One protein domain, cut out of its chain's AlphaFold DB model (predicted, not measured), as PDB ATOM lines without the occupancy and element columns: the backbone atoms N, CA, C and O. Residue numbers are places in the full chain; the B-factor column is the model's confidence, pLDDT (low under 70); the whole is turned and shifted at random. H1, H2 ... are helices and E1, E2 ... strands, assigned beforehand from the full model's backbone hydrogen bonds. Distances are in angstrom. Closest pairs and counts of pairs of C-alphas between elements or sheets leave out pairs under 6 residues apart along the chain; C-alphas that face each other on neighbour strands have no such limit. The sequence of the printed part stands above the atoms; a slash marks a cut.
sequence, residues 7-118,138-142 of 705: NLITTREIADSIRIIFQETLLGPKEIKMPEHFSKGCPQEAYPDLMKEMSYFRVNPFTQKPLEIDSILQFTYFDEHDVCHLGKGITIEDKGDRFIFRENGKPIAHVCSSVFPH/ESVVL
ATOM      1  N   ASN A   7     -43.498 -38.388 -12.880       82.88
ATOM      2  CA  ASN A   7     -43.903 -37.942 -11.551       82.88
ATOM      3  C   ASN A   7     -43.434 -38.942 -10.481       82.88
ATOM      4  O   ASN A   7     -43.770 -40.125 -10.529       82.88
ATOM      5  N   LEU A   8     -42.656 -38.469  -9.515       85.19
ATOM      6  CA  LEU A   8     -42.165 -39.225  -8.372       85.19
ATOM      7  C   LEU A   8     -42.939 -38.798  -7.129       85.19
ATOM      8  O   LEU A   8     -42.894 -37.640  -6.716       85.19
ATOM      9  N   ILE A   9     -43.655 -39.746  -6.539       84.56
ATOM     10  CA  ILE A   9     -44.477 -39.537  -5.353       84.56
ATOM     11  C   ILE A   9     -43.661 -39.962  -4.141       84.56
ATOM     12  O   ILE A   9     -43.323 -41.138  -4.016       84.56
ATOM     13  N   THR A  10     -43.274 -39.017  -3.290       84.69
ATOM     14  CA  THR A  10     -42.245 -39.268  -2.272       84.69
ATOM     15  C   THR A  10     -42.248 -38.213  -1.160       84.69
ATOM     16  O   THR A  10     -42.973 -37.226  -1.239       84.69
ATOM     17  N   THR A  11     -41.431 -38.375  -0.114       83.00
ATOM     18  CA  THR A  11     -41.192 -37.313   0.883       83.00
ATOM     19  C   THR A  11     -40.207 -36.261   0.362       83.00
ATOM     20  O   THR A  11     -39.448 -36.522  -0.580       83.00
ATOM     21  N   ARG A  12     -40.189 -35.071   0.980       84.69
ATOM     22  CA  ARG A  12     -39.276 -33.978   0.594       84.69
ATOM     23  C   ARG A  12     -37.810 -34.391   0.718       84.69
ATOM     24  O   ARG A  12     -37.038 -34.159  -0.204       84.69
ATOM     25  N   GLU A  13     -37.456 -35.111   1.777       83.44
ATOM     26  CA  GLU A  13     -36.083 -35.559   2.037       83.44
ATOM     27  C   GLU A  13     -35.577 -36.518   0.949       83.44
ATOM     28  O   GLU A  13     -34.423 -36.449   0.517       83.44
ATOM     29  N   ILE A  14     -36.441 -37.423   0.477       84.88
ATOM     30  CA  ILE A  14     -36.094 -38.322  -0.627       84.88
ATOM     31  C   ILE A  14     -36.014 -37.548  -1.939       84.88
ATOM     32  O   ILE A  14     -35.110 -37.809  -2.728       84.88
ATOM     33  N   ALA A  15     -36.928 -36.606  -2.188       89.31
ATOM     34  CA  ALA A  15     -36.868 -35.785  -3.393       89.31
ATOM     35  C   ALA A  15     -35.546 -35.010  -3.473       89.31
ATOM     36  O   ALA A  15     -34.910 -35.004  -4.524       89.31
ATOM     37  N   ASP A  16     -35.083 -34.442  -2.360       91.12
ATOM     38  CA  ASP A  16     -33.794 -33.748  -2.292       91.12
ATOM     39  C   ASP A  16     -32.617 -34.703  -2.521       91.12
ATOM     40  O   ASP A  16     -31.699 -34.388  -3.280       91.12
ATOM     41  N   SER A  17     -32.689 -35.914  -1.967       91.31
ATOM     42  CA  SER A  17     -31.697 -36.964  -2.227       91.31
ATOM     43  C   SER A  17     -31.657 -37.343  -3.714       91.31
ATOM     44  O   SER A  17     -30.586 -37.396  -4.312       91.31
ATOM     45  N   ILE A  18     -32.817 -37.535  -4.352       91.38
ATOM     46  CA  ILE A  18     -32.929 -37.838  -5.787       91.38
ATOM     47  C   ILE A  18     -32.391 -36.682  -6.629       91.38
ATOM     48  O   ILE A  18     -31.672 -36.928  -7.596       91.38
ATOM     49  N   ARG A  19     -32.673 -35.429  -6.256       93.06
ATOM     50  CA  ARG A  19     -32.096 -34.262  -6.932       93.06
ATOM     51  C   ARG A  19     -30.573 -34.286  -6.865       93.06
ATOM     52  O   ARG A  19     -29.937 -34.090  -7.891       93.06
ATOM     53  N   ILE A  20     -29.970 -34.581  -5.717       93.94
ATOM     54  CA  ILE A  20     -28.504 -34.692  -5.619       93.94
ATOM     55  C   ILE A  20     -27.983 -35.824  -6.516       93.94
ATOM     56  O   ILE A  20     -27.048 -35.621  -7.285       93.94
ATOM     57  N   ILE A  21     -28.620 -36.997  -6.482       93.38
ATOM     58  CA  ILE A  21     -28.205 -38.161  -7.281       93.38
ATOM     59  C   ILE A  21     -28.236 -37.845  -8.779       93.38
ATOM     60  O   ILE A  21     -27.263 -38.109  -9.489       93.38
ATOM     61  N   PHE A  22     -29.339 -37.271  -9.265       92.06
ATOM     62  CA  PHE A  22     -29.508 -36.913 -10.673       92.06
ATOM     63  C   PHE A  22     -28.655 -35.706 -11.070       92.06
ATOM     64  O   PHE A  22     -28.216 -35.650 -12.216       92.06
ATOM     65  N   GLN A  23     -28.380 -34.782 -10.143       94.00
ATOM     66  CA  GLN A  23     -27.438 -33.688 -10.364       94.00
ATOM     67  C   GLN A  23     -26.064 -34.257 -10.691       94.00
ATOM     68  O   GLN A  23     -25.554 -33.989 -11.769       94.00
ATOM     69  N   GLU A  24     -25.490 -35.068  -9.801       94.31
ATOM     70  CA  GLU A  24     -24.140 -35.608  -9.984       94.31
ATOM     71  C   GLU A  24     -24.063 -36.578 -11.170       94.31
ATOM     72  O   GLU A  24     -23.096 -36.541 -11.922       94.31
ATOM     73  N   THR A  25     -25.108 -37.385 -11.379       90.88
ATOM     74  CA  THR A  25     -25.150 -38.370 -12.470       90.88
ATOM     75  C   THR A  25     -25.345 -37.695 -13.826       90.88
ATOM     76  O   THR A  25     -24.517 -37.838 -14.702       90.88
ATOM     77  N   LEU A  26     -26.421 -36.937 -14.050       87.94
ATOM     78  CA  LEU A  26     -26.749 -36.470 -15.406       87.94
ATOM     79  C   LEU A  26     -26.082 -35.152 -15.780       87.94
ATOM     80  O   LEU A  26     -25.784 -34.920 -16.950       87.94
ATOM     81  N   LEU A  27     -25.938 -34.261 -14.805       90.38
ATOM     82  CA  LEU A  27     -25.483 -32.900 -15.045       90.38
ATOM     83  C   LEU A  27     -24.049 -32.713 -14.550       90.38
ATOM     84  O   LEU A  27     -23.366 -31.827 -15.046       90.38
ATOM     85  N   GLY A  28     -23.573 -33.525 -13.610       92.31
ATOM     86  CA  GLY A  28     -22.304 -33.353 -12.912       92.31
ATOM     87  C   GLY A  28     -22.381 -32.286 -11.810       92.31
ATOM     88  O   GLY A  28     -23.458 -31.740 -11.536       92.31
ATOM     89  N   PRO A  29     -21.249 -31.948 -11.175       93.00
ATOM     90  CA  PRO A  29     -21.207 -30.996 -10.069       93.00
ATOM     91  C   PRO A  29     -21.752 -29.613 -10.459       93.00
ATOM     92  O   PRO A  29     -21.587 -29.146 -11.591       93.00
ATOM     93  N   LYS A  30     -22.407 -28.939  -9.505       91.00
ATOM     94  CA  LYS A  30     -22.864 -27.545  -9.679       91.00
ATOM     95  C   LYS A  30     -21.707 -26.550  -9.664       91.00
ATOM     96  O   LYS A  30     -21.767 -25.544 -10.360       91.00
ATOM     97  N   GLU A  31     -20.674 -26.860  -8.890       87.94
ATOM     98  CA  GLU A  31     -19.484 -26.038  -8.711       87.94
ATOM     99  C   GLU A  31     -18.238 -26.918  -8.790       87.94
ATOM    100  O   GLU A  31     -18.209 -28.031  -8.259       87.94
ATOM    101  N   ILE A  32     -17.202 -26.408  -9.450       87.19
ATOM    102  CA  ILE A  32     -15.921 -27.086  -9.637       87.19
ATOM    103  C   ILE A  32     -14.837 -26.137  -9.143       87.19
ATOM    104  O   ILE A  32     -14.691 -25.032  -9.662       87.19
ATOM    105  N   LYS A  33     -14.065 -26.578  -8.149       73.94
ATOM    106  CA  LYS A  33     -12.855 -25.878  -7.718       73.94
ATOM    107  C   LYS A  33     -11.674 -26.390  -8.548       73.94
ATOM    108  O   LYS A  33     -11.409 -27.587  -8.563       73.94
ATOM    109  N   MET A  34     -10.997 -25.484  -9.249       71.38
ATOM    110  CA  MET A  34      -9.723 -25.694  -9.964       71.38
ATOM    111  C   MET A  34      -8.692 -24.723  -9.345       71.38
ATOM    112  O   MET A  34      -9.136 -23.655  -8.917       71.38
ATOM    113  N   PRO A  35      -7.372 -25.028  -9.236       57.91
ATOM    114  CA  PRO A  35      -6.556 -25.869 -10.124       57.91
ATOM    115  C   PRO A  35      -5.790 -27.034  -9.453       57.91
ATOM    116  O   PRO A  35      -4.830 -27.534 -10.032       57.91
ATOM    117  N   GLU A  36      -6.193 -27.508  -8.271       68.06
ATOM    118  CA  GLU A  36      -5.452 -28.530  -7.494       68.06
ATOM    119  C   GLU A  36      -5.260 -29.895  -8.200       68.06
ATOM    120  O   GLU A  36      -4.596 -30.781  -7.671       68.06
ATOM    121  N   HIS A  37      -5.829 -30.091  -9.393       81.00
ATOM    122  CA  HIS A  37      -5.744 -31.348 -10.142       81.00
ATOM    123  C   HIS A  37      -4.548 -31.428 -11.083       81.00
ATOM    124  O   HIS A  37      -4.287 -32.504 -11.608       81.00
ATOM    125  N   PHE A  38      -3.871 -30.316 -11.366       87.56
ATOM    126  CA  PHE A  38      -2.791 -30.273 -12.347       87.56
ATOM    127  C   PHE A  38      -1.441 -30.156 -11.654       87.56
ATOM    128  O   PHE A  38      -1.274 -29.408 -10.690       87.56
ATOM    129  N   SER A  39      -0.460 -30.887 -12.172       87.00
ATOM    130  CA  SER A  39       0.930 -30.719 -11.761       87.00
ATOM    131  C   SER A  39       1.433 -29.319 -12.126       87.00
ATOM    132  O   SER A  39       0.982 -28.709 -13.097       87.00
ATOM    133  N   LYS A  40       2.423 -28.817 -11.378       84.31
ATOM    134  CA  LYS A  40       3.000 -27.474 -11.590       84.31
ATOM    135  C   LYS A  40       3.586 -27.262 -12.993       84.31
ATOM    136  O   LYS A  40       3.723 -26.123 -13.416       84.31
ATOM    137  N   GLY A  41       3.960 -28.340 -13.686       80.75
ATOM    138  CA  GLY A  41       4.530 -28.290 -15.034       80.75
ATOM    139  C   GLY A  41       3.498 -28.298 -16.164       80.75
ATOM    140  O   GLY A  41       3.888 -28.215 -17.326       80.75
ATOM    141  N   CYS A  42       2.201 -28.430 -15.867       83.19
ATOM    142  CA  CYS A  42       1.172 -28.472 -16.901       83.19
ATOM    143  C   CYS A  42       0.805 -27.046 -17.365       83.19
ATOM    144  O   CYS A  42       0.454 -26.218 -16.525       83.19
ATOM    145  N   PRO A  43       0.848 -26.737 -18.677       83.62
ATOM    146  CA  PRO A  43       0.471 -25.417 -19.179       83.62
ATOM    147  C   PRO A  43      -0.990 -25.090 -18.861       83.62
ATOM    148  O   PRO A  43      -1.891 -25.861 -19.203       83.62
ATOM    149  N   GLN A  44      -1.235 -23.930 -18.249       84.56
ATOM    150  CA  GLN A  44      -2.574 -23.523 -17.821       84.56
ATOM    151  C   GLN A  44      -3.538 -23.360 -19.005       84.56
ATOM    152  O   GLN A  44      -4.733 -23.614 -18.861       84.56
ATOM    153  N   GLU A  45      -3.045 -23.014 -20.199       84.75
ATOM    154  CA  GLU A  45      -3.890 -22.915 -21.393       84.75
ATOM    155  C   GLU A  45      -4.466 -24.272 -21.809       84.75
ATOM    156  O   GLU A  45      -5.489 -24.313 -22.493       84.75
ATOM    157  N   ALA A  46      -3.834 -25.383 -21.418       79.88
ATOM    158  CA  ALA A  46      -4.307 -26.732 -21.714       79.88
ATOM    159  C   ALA A  46      -5.389 -27.219 -20.734       79.88
ATOM    160  O   ALA A  46      -5.964 -28.292 -20.950       79.88
ATOM    161  N   TYR A  47      -5.673 -26.459 -19.668       89.56
ATOM    162  CA  TYR A  47      -6.665 -26.847 -18.671       89.56
ATOM    163  C   TYR A  47      -8.069 -26.786 -19.294       89.56
ATOM    164  O   TYR A  47      -8.397 -25.821 -19.989       89.56
ATOM    165  N   PRO A  48      -8.923 -27.798 -19.060       91.44
ATOM    166  CA  PRO A  48     -10.320 -27.721 -19.441       91.44
ATOM    167  C   PRO A  48     -11.045 -26.694 -18.572       91.44
ATOM    168  O   PRO A  48     -10.899 -26.677 -17.346       91.44
ATOM    169  N   ASP A  49     -11.913 -25.904 -19.196       92.06
ATOM    170  CA  ASP A  49     -12.962 -25.181 -18.483       92.06
ATOM    171  C   ASP A  49     -14.159 -26.129 -18.337       92.06
ATOM    172  O   ASP A  49     -15.100 -26.110 -19.132       92.06
ATOM    173  N   LEU A  50     -14.081 -27.027 -17.347       92.25
ATOM    174  CA  LEU A  50     -15.070 -28.095 -17.159       92.25
ATOM    175  C   LEU A  50     -16.500 -27.540 -17.047       92.25
ATOM    176  O   LEU A  50     -17.426 -28.143 -17.578       92.25
ATOM    177  N   MET A  51     -16.692 -26.369 -16.429       92.00
ATOM    178  CA  MET A  51     -18.017 -25.752 -16.310       92.00
ATOM    179  C   MET A  51     -18.575 -25.313 -17.669       92.00
ATOM    180  O   MET A  51     -19.754 -25.565 -17.948       92.00
ATOM    181  N   LYS A  52     -17.756 -24.701 -18.537       92.31
ATOM    182  CA  LYS A  52     -18.179 -24.343 -19.902       92.31
ATOM    183  C   LYS A  52     -18.391 -25.576 -20.774       92.31
ATOM    184  O   LYS A  52     -19.407 -25.647 -21.467       92.31
ATOM    185  N   GLU A  53     -17.477 -26.547 -20.712       93.06
ATOM    186  CA  GLU A  53     -17.576 -27.809 -21.460       93.06
ATOM    187  C   GLU A  53     -18.869 -28.558 -21.088       93.06
ATOM    188  O   GLU A  53     -19.662 -28.894 -21.963       93.06
ATOM    189  N   MET A  54     -19.164 -28.729 -19.796       92.12
ATOM    190  CA  MET A  54     -20.389 -29.397 -19.340       92.12
ATOM    191  C   MET A  54     -21.657 -28.627 -19.722       92.12
ATOM    192  O   MET A  54     -22.647 -29.228 -20.140       92.12
ATOM    193  N   SER A  55     -21.646 -27.293 -19.627       89.69
ATOM    194  CA  SER A  55     -22.803 -26.463 -19.999       89.69
ATOM    195  C   SER A  55     -23.213 -26.641 -21.462       89.69
ATOM    196  O   SER A  55     -24.402 -26.587 -21.767       89.69
ATOM    197  N   TYR A  56     -22.262 -26.936 -22.357       89.75
ATOM    198  CA  TYR A  56     -22.557 -27.263 -23.754       89.75
ATOM    199  C   TYR A  56     -23.427 -28.523 -23.897       89.75
ATOM    200  O   TYR A  56     -24.305 -28.571 -24.758       89.75
ATOM    201  N   PHE A  57     -23.205 -29.530 -23.049       88.50
ATOM    202  CA  PHE A  57     -23.931 -30.801 -23.083       88.50
ATOM    203  C   PHE A  57     -25.247 -30.781 -22.291       88.50
ATOM    204  O   PHE A  57     -26.135 -31.590 -22.558       88.50
ATOM    205  N   ARG A  58     -25.413 -29.843 -21.351       87.06
ATOM    206  CA  ARG A  58     -26.611 -29.679 -20.504       87.06
ATOM    207  C   ARG A  58     -27.766 -28.978 -21.232       87.06
ATOM    208  O   ARG A  58     -28.379 -28.050 -20.707       87.06
ATOM    209  N   VAL A  59     -28.092 -29.421 -22.442       82.31
ATOM    210  CA  VAL A  59     -29.177 -28.853 -23.252       82.31
ATOM    211  C   VAL A  59     -30.149 -29.955 -23.646       82.31
ATOM    212  O   VAL A  59     -29.754 -31.037 -24.077       82.31
ATOM    213  N   ASN A  60     -31.447 -29.689 -23.510       77.25
ATOM    214  CA  ASN A  60     -32.469 -30.610 -23.975       77.25
ATOM    215  C   ASN A  60     -32.421 -30.686 -25.516       77.25
ATOM    216  O   ASN A  60     -32.629 -29.667 -26.180       77.25
ATOM    217  N   PRO A  61     -32.210 -31.876 -26.109       69.25
ATOM    218  CA  PRO A  61     -32.019 -32.005 -27.553       69.25
ATOM    219  C   PRO A  61     -33.267 -31.629 -28.369       69.25
ATOM    220  O   PRO A  61     -33.140 -31.280 -29.539       69.25
ATOM    221  N   PHE A  62     -34.461 -31.664 -27.765       73.19
ATOM    222  CA  PHE A  62     -35.727 -31.357 -28.434       73.19
ATOM    223  C   PHE A  62     -36.142 -29.894 -28.286       73.19
ATOM    224  O   PHE A  62     -36.673 -29.315 -29.227       73.19
ATOM    225  N   THR A  63     -35.934 -29.295 -27.109       77.62
ATOM    226  CA  THR A  63     -36.391 -27.922 -26.827       77.62
ATOM    227  C   THR A  63     -35.285 -26.879 -26.927       77.62
ATOM    228  O   THR A  63     -35.587 -25.690 -26.893       77.62
ATOM    229  N   GLN A  64     -34.021 -27.308 -27.014       79.50
ATOM    230  CA  GLN A  64     -32.827 -26.452 -26.993       79.50
ATOM    231  C   GLN A  64     -32.714 -25.559 -25.739       79.50
ATOM    232  O   GLN A  64     -31.916 -24.626 -25.704       79.50
ATOM    233  N   LYS A  65     -33.488 -25.854 -24.684       82.75
ATOM    234  CA  LYS A  65     -33.415 -25.179 -23.379       82.75
ATOM    235  C   LYS A  65     -32.429 -25.894 -22.443       82.75
ATOM    236  O   LYS A  65     -32.216 -27.097 -22.627       82.75
ATOM    237  N   PRO A  66     -31.868 -25.201 -21.431       82.56
ATOM    238  CA  PRO A  66     -31.051 -25.835 -20.399       82.56
ATOM    239  C   PRO A  66     -31.756 -27.043 -19.774       82.56
ATOM    240  O   PRO A  66     -32.956 -27.005 -19.494       82.56
ATOM    241  N   LEU A  67     -31.013 -28.134 -19.605       83.81
ATOM    242  CA  LEU A  67     -31.512 -29.354 -18.989       83.81
ATOM    243  C   LEU A  67     -31.384 -29.242 -17.466       83.81
ATOM    244  O   LEU A  67     -30.281 -29.221 -16.926       83.81
ATOM    245  N   GLU A  68     -32.522 -29.217 -16.782       85.38
ATOM    246  CA  GLU A  68     -32.607 -29.217 -15.318       85.38
ATOM    247  C   GLU A  68     -33.278 -30.495 -14.819       85.38
ATOM    248  O   GLU A  68     -34.022 -31.149 -15.553       85.38
ATOM    249  N   ILE A  69     -33.084 -30.853 -13.553       86.62
ATOM    250  CA  ILE A  69     -33.703 -32.060 -12.982       86.62
ATOM    251  C   ILE A  69     -35.228 -31.967 -13.041       86.62
ATOM    252  O   ILE A  69     -35.881 -32.899 -13.506       86.62
ATOM    253  N   ASP A  70     -35.787 -30.807 -12.688       84.81
ATOM    254  CA  ASP A  70     -37.233 -30.562 -12.716       84.81
ATOM    255  C   ASP A  70     -37.792 -30.454 -14.154       84.81
ATOM    256  O   ASP A  70     -39.007 -30.403 -14.371       84.81
ATOM    257  N   SER A  71     -36.920 -30.457 -15.174       80.56
ATOM    258  CA  SER A  71     -37.327 -30.610 -16.577       80.56
ATOM    259  C   SER A  71     -37.622 -32.071 -16.949       80.56
ATOM    260  O   SER A  71     -38.381 -32.310 -17.888       80.56
ATOM    261  N   ILE A  72     -37.078 -33.037 -16.196       80.69
ATOM    262  CA  ILE A  72     -37.189 -34.485 -16.444       80.69
ATOM    263  C   ILE A  72     -38.081 -35.166 -15.395       80.69
ATOM    264  O   ILE A  72     -38.827 -36.095 -15.715       80.69
ATOM    265  N   LEU A  73     -38.020 -34.694 -14.152       87.00
ATOM    266  CA  LEU A  73     -38.764 -35.222 -13.016       87.00
ATOM    267  C   LEU A  73     -39.779 -34.192 -12.520       87.00
ATOM    268  O   LEU A  73     -39.544 -32.988 -12.542       87.00
ATOM    269  N   GLN A  74     -40.917 -34.684 -12.061       87.88
ATOM    270  CA  GLN A  74     -41.869 -33.937 -11.251       87.88
ATOM    271  C   GLN A  74     -41.949 -34.636  -9.898       87.88
ATOM    272  O   GLN A  74     -41.889 -35.858  -9.846       87.88
ATOM    273  N   PHE A  75     -42.073 -33.881  -8.811       88.50
ATOM    274  CA  PHE A  75     -42.238 -34.450  -7.479       88.50
ATOM    275  C   PHE A  75     -43.613 -34.089  -6.935       88.50
ATOM    276  O   PHE A  75     -44.003 -32.922  -6.963       88.50
ATOM    277  N   THR A  76     -44.324 -35.091  -6.429       88.75
ATOM    278  CA  THR A  76     -45.550 -34.901  -5.652       88.75
ATOM    279  C   THR A  76     -45.324 -35.462  -4.257       88.75
ATOM    280  O   THR A  76     -44.709 -36.518  -4.104       88.75
ATOM    281  N   TYR A  77     -45.779 -34.744  -3.238       88.94
ATOM    282  CA  TYR A  77     -45.483 -35.077  -1.850       88.94
ATOM    283  C   TYR A  77     -46.721 -35.619  -1.142       88.94
ATOM    284  O   TYR A  77     -47.839 -35.194  -1.435       88.94
ATOM    285  N   PHE A  78     -46.505 -36.542  -0.206       84.19
ATOM    286  CA  PHE A  78     -47.504 -36.856   0.810       84.19
ATOM    287  C   PHE A  78     -47.635 -35.667   1.766       84.19
ATOM    288  O   PHE A  78     -46.631 -35.031   2.108       84.19
ATOM    289  N   ASP A  79     -48.866 -35.352   2.150       83.81
ATOM    290  CA  ASP A  79     -49.163 -34.359   3.173       83.81
ATOM    291  C   ASP A  79     -48.948 -34.920   4.593       83.81
ATOM    292  O   ASP A  79     -48.461 -36.036   4.790       83.81
ATOM    293  N   GLU A  80     -49.305 -34.128   5.601       81.50
ATOM    294  CA  GLU A  80     -49.213 -34.505   7.017       81.50
ATOM    295  C   GLU A  80     -50.131 -35.676   7.422       81.50
ATOM    296  O   GLU A  80     -49.904 -36.304   8.458       81.50
ATOM    297  N   HIS A  81     -51.119 -36.011   6.588       82.25
ATOM    298  CA  HIS A  81     -52.057 -37.119   6.770       82.25
ATOM    299  C   HIS A  81     -51.663 -38.359   5.952       82.25
ATOM    300  O   HIS A  81     -52.460 -39.292   5.826       82.25
ATOM    301  N   ASP A  82     -50.443 -38.382   5.399       85.06
ATOM    302  CA  ASP A  82     -49.940 -39.432   4.514       85.06
ATOM    303  C   ASP A  82     -50.775 -39.595   3.227       85.06
ATOM    304  O   ASP A  82     -50.866 -40.689   2.657       85.06
ATOM    305  N   VAL A  83     -51.385 -38.508   2.743       85.94
ATOM    306  CA  VAL A  83     -52.181 -38.481   1.511       85.94
ATOM    307  C   VAL A  83     -51.471 -37.656   0.443       85.94
ATOM    308  O   VAL A  83     -51.036 -36.530   0.656       85.94
ATOM    309  N   CYS A  84     -51.334 -38.224  -0.751       87.06
ATOM    310  CA  CYS A  84     -50.798 -37.545  -1.923       87.06
ATOM    311  C   CYS A  84     -51.925 -37.275  -2.923       87.06
ATOM    312  O   CYS A  84     -52.630 -38.199  -3.333       87.06
ATOM    313  N   HIS A  85     -52.051 -36.031  -3.386       88.06
ATOM    314  CA  HIS A  85     -53.063 -35.621  -4.361       88.06
ATOM    315  C   HIS A  85     -52.466 -35.534  -5.771       88.06
ATOM    316  O   HIS A  85     -51.566 -34.738  -6.021       88.06
ATOM    317  N   LEU A  86     -52.989 -36.329  -6.711       82.62
ATOM    318  CA  LEU A  86     -52.504 -36.389  -8.103       82.62
ATOM    319  C   LEU A  86     -53.359 -35.586  -9.095       82.62
ATOM    320  O   LEU A  86     -53.089 -35.587 -10.297       82.62
ATOM    321  N   GLY A  87     -54.378 -34.887  -8.594       79.81
ATOM    322  CA  GLY A  87     -55.361 -34.168  -9.403       79.81
ATOM    323  C   GLY A  87     -56.474 -35.076  -9.937       79.81
ATOM    324  O   GLY A  87     -56.430 -36.297  -9.799       79.81
ATOM    325  N   LYS A  88     -57.518 -34.465 -10.521       81.12
ATOM    326  CA  LYS A  88     -58.710 -35.159 -11.065       81.12
ATOM    327  C   LYS A  88     -59.398 -36.110 -10.067       81.12
ATOM    328  O   LYS A  88     -59.919 -37.146 -10.456       81.12
ATOM    329  N   GLY A  89     -59.363 -35.767  -8.777       81.62
ATOM    330  CA  GLY A  89     -59.953 -36.578  -7.709       81.62
ATOM    331  C   GLY A  89     -59.160 -37.835  -7.335       81.62
ATOM    332  O   GLY A  89     -59.658 -38.630  -6.540       81.62
ATOM    333  N   ILE A  90     -57.949 -38.026  -7.871       85.88
ATOM    334  CA  ILE A  90     -57.097 -39.174  -7.547       85.88
ATOM    335  C   ILE A  90     -56.220 -38.854  -6.333       85.88
ATOM    336  O   ILE A  90     -55.476 -37.866  -6.337       85.88
ATOM    337  N   THR A  91     -56.263 -39.719  -5.320       88.38
ATOM    338  CA  THR A  91     -55.373 -39.660  -4.156       88.38
ATOM    339  C   THR A  91     -54.665 -40.987  -3.917       88.38
ATOM    340  O   THR A  91     -55.160 -42.053  -4.284       88.38
ATOM    341  N   ILE A  92     -53.480 -40.923  -3.313       87.25
ATOM    342  CA  ILE A  92     -52.760 -42.089  -2.802       87.25
ATOM    343  C   ILE A  92     -52.598 -41.913  -1.302       87.25
ATOM    344  O   ILE A  92     -51.949 -40.967  -0.871       87.25
ATOM    345  N   GLU A  93     -53.149 -42.831  -0.524       86.19
ATOM    346  CA  GLU A  93     -52.920 -42.896   0.917       86.19
ATOM    347  C   GLU A  93     -51.811 -43.897   1.220       86.19
ATOM    348  O   GLU A  93     -51.869 -45.057   0.800       86.19
ATOM    349  N   ASP A  94     -50.820 -43.474   1.985       83.12
ATOM    350  CA  ASP A  94     -49.774 -44.330   2.514       83.12
ATOM    351  C   ASP A  94     -50.223 -44.908   3.872       83.12
ATOM    352  O   ASP A  94     -50.418 -44.191   4.848       83.12
ATOM    353  N   LYS A  95     -50.406 -46.234   3.940       81.94
ATOM    354  CA  LYS A  95     -50.794 -46.960   5.167       81.94
ATOM    355  C   LYS A  95     -49.636 -47.715   5.830       81.94
ATOM    356  O   LYS A  95     -49.861 -48.588   6.660       81.94
ATOM    357  N   GLY A  96     -48.386 -47.451   5.451       73.62
ATOM    358  CA  GLY A  96     -47.211 -48.126   6.018       73.62
ATOM    359  C   GLY A  96     -46.932 -49.550   5.495       73.62
ATOM    360  O   GLY A  96     -45.782 -49.867   5.214       73.62
ATOM    361  N   ASP A  97     -47.919 -50.399   5.231       72.69
ATOM    362  CA  ASP A  97     -47.706 -51.724   4.598       72.69
ATOM    363  C   ASP A  97     -48.203 -51.785   3.140       72.69
ATOM    364  O   ASP A  97     -47.848 -52.674   2.366       72.69
ATOM    365  N   ARG A  98     -49.008 -50.797   2.749       79.06
ATOM    366  CA  ARG A  98     -49.598 -50.664   1.420       79.06
ATOM    367  C   ARG A  98     -49.902 -49.208   1.093       79.06
ATOM    368  O   ARG A  98     -49.974 -48.360   1.983       79.06
ATOM    369  N   PHE A  99     -50.115 -48.948  -0.184       82.69
ATOM    370  CA  PHE A  99     -50.668 -47.721  -0.727       82.69
ATOM    371  C   PHE A  99     -52.089 -47.988  -1.202       82.69
ATOM    372  O   PHE A  99     -52.343 -48.988  -1.881       82.69
ATOM    373  N   ILE A 100     -53.013 -47.100  -0.852       85.75
ATOM    374  CA  ILE A 100     -54.403 -47.163  -1.300       85.75
ATOM    375  C   ILE A 100     -54.615 -46.044  -2.306       85.75
ATOM    376  O   ILE A 100     -54.549 -44.869  -1.958       85.75
ATOM    377  N   PHE A 101     -54.884 -46.415  -3.551       87.31
ATOM    378  CA  PHE A 101     -55.263 -45.470  -4.589       87.31
ATOM    379  C   PHE A 101     -56.765 -45.254  -4.505       87.31
ATOM    380  O   PHE A 101     -57.527 -46.225  -4.526       87.31
ATOM    381  N   ARG A 102     -57.195 -43.997  -4.443       88.25
ATOM    382  CA  ARG A 102     -58.604 -43.619  -4.492       88.25
ATOM    383  C   ARG A 102     -58.881 -42.719  -5.679       88.25
ATOM    384  O   ARG A 102     -58.050 -41.896  -6.039       88.25
ATOM    385  N   GLU A 103     -60.072 -42.853  -6.240       89.38
ATOM    386  CA  GLU A 103     -60.643 -41.925  -7.212       89.38
ATOM    387  C   GLU A 103     -61.964 -41.403  -6.644       89.38
ATOM    388  O   GLU A 103     -62.853 -42.183  -6.295       89.38
ATOM    389  N   ASN A 104     -62.072 -40.083  -6.483       87.50
ATOM    390  CA  ASN A 104     -63.229 -39.405  -5.890       87.50
ATOM    391  C   ASN A 104     -63.649 -40.023  -4.540       87.50
ATOM    392  O   ASN A 104     -64.824 -40.284  -4.285       87.50
ATOM    393  N   GLY A 105     -62.661 -40.331  -3.691       81.81
ATOM    394  CA  GLY A 105     -62.857 -40.933  -2.367       81.81
ATOM    395  C   GLY A 105     -63.061 -42.456  -2.356       81.81
ATOM    396  O   GLY A 105     -62.934 -43.073  -1.295       81.81
ATOM    397  N   LYS A 106     -63.297 -43.106  -3.503       83.94
ATOM    398  CA  LYS A 106     -63.492 -44.566  -3.580       83.94
ATOM    399  C   LYS A 106     -62.168 -45.295  -3.829       83.94
ATOM    400  O   LYS A 106     -61.443 -44.892  -4.733       83.94
ATOM    401  N   PRO A 107     -61.836 -46.362  -3.077       86.00
ATOM    402  CA  PRO A 107     -60.615 -47.129  -3.305       86.00
ATOM    403  C   PRO A 107     -60.708 -47.894  -4.630       86.00
ATOM    404  O   PRO A 107     -61.681 -48.603  -4.879       86.00
ATOM    405  N   ILE A 108     -59.694 -47.737  -5.480       89.62
ATOM    406  CA  ILE A 108     -59.620 -48.344  -6.817       89.62
ATOM    407  C   ILE A 108     -58.466 -49.341  -6.961       89.62
ATOM    408  O   ILE A 108     -58.518 -50.205  -7.835       89.62
ATOM    409  N   ALA A 109     -57.429 -49.245  -6.122       83.50
ATOM    410  CA  ALA A 109     -56.327 -50.202  -6.089       83.50
ATOM    411  C   ALA A 109     -55.615 -50.203  -4.730       83.50
ATOM    412  O   ALA A 109     -55.528 -49.178  -4.054       83.50
ATOM    413  N   HIS A 110     -55.051 -51.356  -4.380       83.38
ATOM    414  CA  HIS A 110     -54.168 -51.533  -3.232       83.38
ATOM    415  C   HIS A 110     -52.836 -52.079  -3.739       83.38
ATOM    416  O   HIS A 110     -52.812 -53.096  -4.429       83.38
ATOM    417  N   VAL A 111     -51.738 -51.406  -3.411       76.50
ATOM    418  CA  VAL A 111     -50.389 -51.806  -3.828       76.50
ATOM    419  C   VAL A 111     -49.546 -51.989  -2.580       76.50
ATOM    420  O   VAL A 111     -49.448 -51.064  -1.780       76.50
ATOM    421  N   CYS A 112     -48.953 -53.163  -2.376       70.88
ATOM    422  CA  CYS A 112     -48.060 -53.381  -1.237       70.88
ATOM    423  C   CYS A 112     -46.884 -52.400  -1.274       70.88
ATOM    424  O   CYS A 112     -46.350 -52.085  -2.337       70.88
ATOM    425  N   SER A 113     -46.480 -51.910  -0.104       60.91
ATOM    426  CA  SER A 113     -45.343 -50.995   0.008       60.91
ATOM    427  C   SER A 113     -43.993 -51.695  -0.112       60.91
ATOM    428  O   SER A 113     -42.977 -51.049  -0.366       60.91
ATOM    429  N   SER A 114     -43.984 -53.013   0.069       49.19
ATOM    430  CA  SER A 114     -42.863 -53.888  -0.218       49.19
ATOM    431  C   SER A 114     -43.045 -54.521  -1.594       49.19
ATOM    432  O   SER A 114     -44.004 -55.248  -1.851       49.19
ATOM    433  N   VAL A 115     -42.080 -54.274  -2.477       40.78
ATOM    434  CA  VAL A 115     -41.873 -55.111  -3.657       40.78
ATOM    435  C   VAL A 115     -40.926 -56.216  -3.216       40.78
ATOM    436  O   VAL A 115     -39.733 -55.981  -3.035       40.78
ATOM    437  N   PHE A 116     -41.455 -57.414  -2.975       33.09
ATOM    438  CA  PHE A 116     -40.594 -58.588  -2.942       33.09
ATOM    439  C   PHE A 116     -40.182 -58.869  -4.386       33.09
ATOM    440  O   PHE A 116     -41.055 -58.886  -5.259       33.09
ATOM    441  N   PRO A 117     -38.890 -59.063  -4.677       30.22
ATOM    442  CA  PRO A 117     -38.489 -59.486  -6.000       30.22
ATOM    443  C   PRO A 117     -39.032 -60.890  -6.254       30.22
ATOM    444  O   PRO A 117     -38.459 -61.892  -5.830       30.22
ATOM    445  N   HIS A 118     -40.176 -60.965  -6.922       23.67
ATOM    446  CA  HIS A 118     -40.629 -62.204  -7.522       23.67
ATOM    447  C   HIS A 118     -39.695 -62.505  -8.704       23.67
ATOM    448  O   HIS A 118     -39.500 -61.630  -9.554       23.67
ATOM    449  N   GLU A 138     -47.668 -43.407 -15.156       53.16
ATOM    450  CA  GLU A 138     -46.675 -42.324 -15.194       53.16
ATOM    451  C   GLU A 138     -46.280 -41.816 -13.791       53.16
ATOM    452  O   GLU A 138     -45.746 -40.715 -13.654       53.16
ATOM    453  N   SER A 139     -46.542 -42.590 -12.730       47.72
ATOM    454  CA  SER A 139     -46.162 -42.226 -11.358       47.72
ATOM    455  C   SER A 139     -45.473 -43.370 -10.618       47.72
ATOM    456  O   SER A 139     -45.967 -44.495 -10.619       47.72
ATOM    457  N   VAL A 140     -44.335 -43.074  -9.983       57.56
ATOM    458  CA  VAL A 140     -43.569 -44.021  -9.154       57.56
ATOM    459  C   VAL A 140     -43.621 -43.547  -7.708       57.56
ATOM    460  O   VAL A 140     -43.277 -42.401  -7.432       57.56
ATOM    461  N   VAL A 141     -44.048 -44.418  -6.793       54.50
ATOM    462  CA  VAL A 141     -44.096 -44.113  -5.357       54.50
ATOM    463  C   VAL A 141     -42.812 -44.609  -4.696       54.50
ATOM    464  O   VAL A 141     -42.481 -45.789  -4.801       54.50
ATOM    465  N   LEU A 142     -42.089 -43.715  -4.022       52.47
ATOM    466  CA  LEU A 142     -40.856 -44.017  -3.296       52.47
ATOM    467  C   LEU A 142     -41.046 -43.721  -1.808       52.47
ATOM    468  O   LEU A 142     -41.652 -42.719  -1.431       52.47
TER     469      LEU A 142
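AT A GLANCE: This is residues 7 to 118 and 138 to 142 of the 705 residues of the protein "Hypothetical protein" of Lotharella globosa (UniProt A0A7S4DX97). This is a long, drawn-out model: a twisted sheet of four strands, E3 to E6, lies at one end, a small sheet of three strands with H1 over one face comes next, and a long loop, residues 28 to 49, reaches out to the other end and folds back to H2. The four-strand sheet is antiparallel in the order E3, E4, E5, E6, and the small sheet is parallel in the order E2, E1, E7. The printed part has 117 residues, with three named helices and seven named strands in the order E1, H1, H2, H3, E2, E3, E4, E5, E6, E7, and its class is mixed, helices and strands. It is extended, with a radius of gyration of the C-alphas of 21.1 A and spans of 69 by 32 by 31 A.

IN THESE COORDINATES: E3 is residues 83 to 87, E4 residues 90 to 94, E5 residues 98 to 103, 16.5 A long, and E6 residues 106 to 112, 17.9 A long, beginning at C-alpha 106 at (-63.492, -44.566, -3.580). E1 is residues 7 to 10, with C-alpha 7 at (-43.903, -37.942, -11.551). E2 is residues 73 to 77, 13.0 A long, and E7 residues 139 to 141. H1 is residues 12 to 27, 20.9 A long, and ends at C-alpha 27 at (-25.483, -32.900, -15.045). H2 is residues 50 to 57, 11.0 A long, and H3 residues 69 to 72.

HOW THE PARTS SIT: E3, E4, E5 and E6 form a meander, each strand the antiparallel neighbour of the one before, and the sheet is only just strongly twisted, with C-alphas up to 4.4 A off its best plane. Its three hairpins have backbone atoms within hydrogen-bond range: N 84 and O 92 at 2.8 A, N 102 and O 91 at 2.8 A, N 99 and O 111 at 2.7 A. The closest C-alphas of E2 and E3, those of Tyr 77 and Cys 84, are 5.9 A apart. In the other sheet N 8 and O 74 of E1 and E2 are 2.7 A apart, and N 9 and O 140 of E1 and E7 2.8 A. E1, the three helices and E2 make a strand-helix-strand unit, two parallel neighbour strands with helices between. H1 is on this sheet, two layers, a helix on one face, at a height over the sheet of 10.7 A, and on the local plane runs along E2 at 2 degrees. H1 and H3 only just touch, with 3 pairs of C-alphas within 8 A, by residues 19 to 23 of H1 alone; the closest are those of Arg 19 and Ile 69, 6.6 A. H2 is close to H1 but not clearly touching, Leu 27 and Met 54 having the closest C-alphas at 7.5 A, about perpendicular at 88 degrees. Every O i to N i+4 pair is within hydrogen-bond range in H1, 3 of 4 in H2, and H3 is too short for such a pair.

THE WHOLE: The C-alphas farthest apart, those of Gly 41 and Lys 106, are 70.9 A apart. Residues 119 to 137 are not printed, and C-alphas 118 and 138 are 22.2 A apart across this cut. The links from H1 to H2, 22 residues, and from H2 to H3, 11 residues, are long. The mean pLDDT of the printed part is 81.2, and it is under 70 at residues 35 to 36, 61, 113 to 118 and 138 to 142.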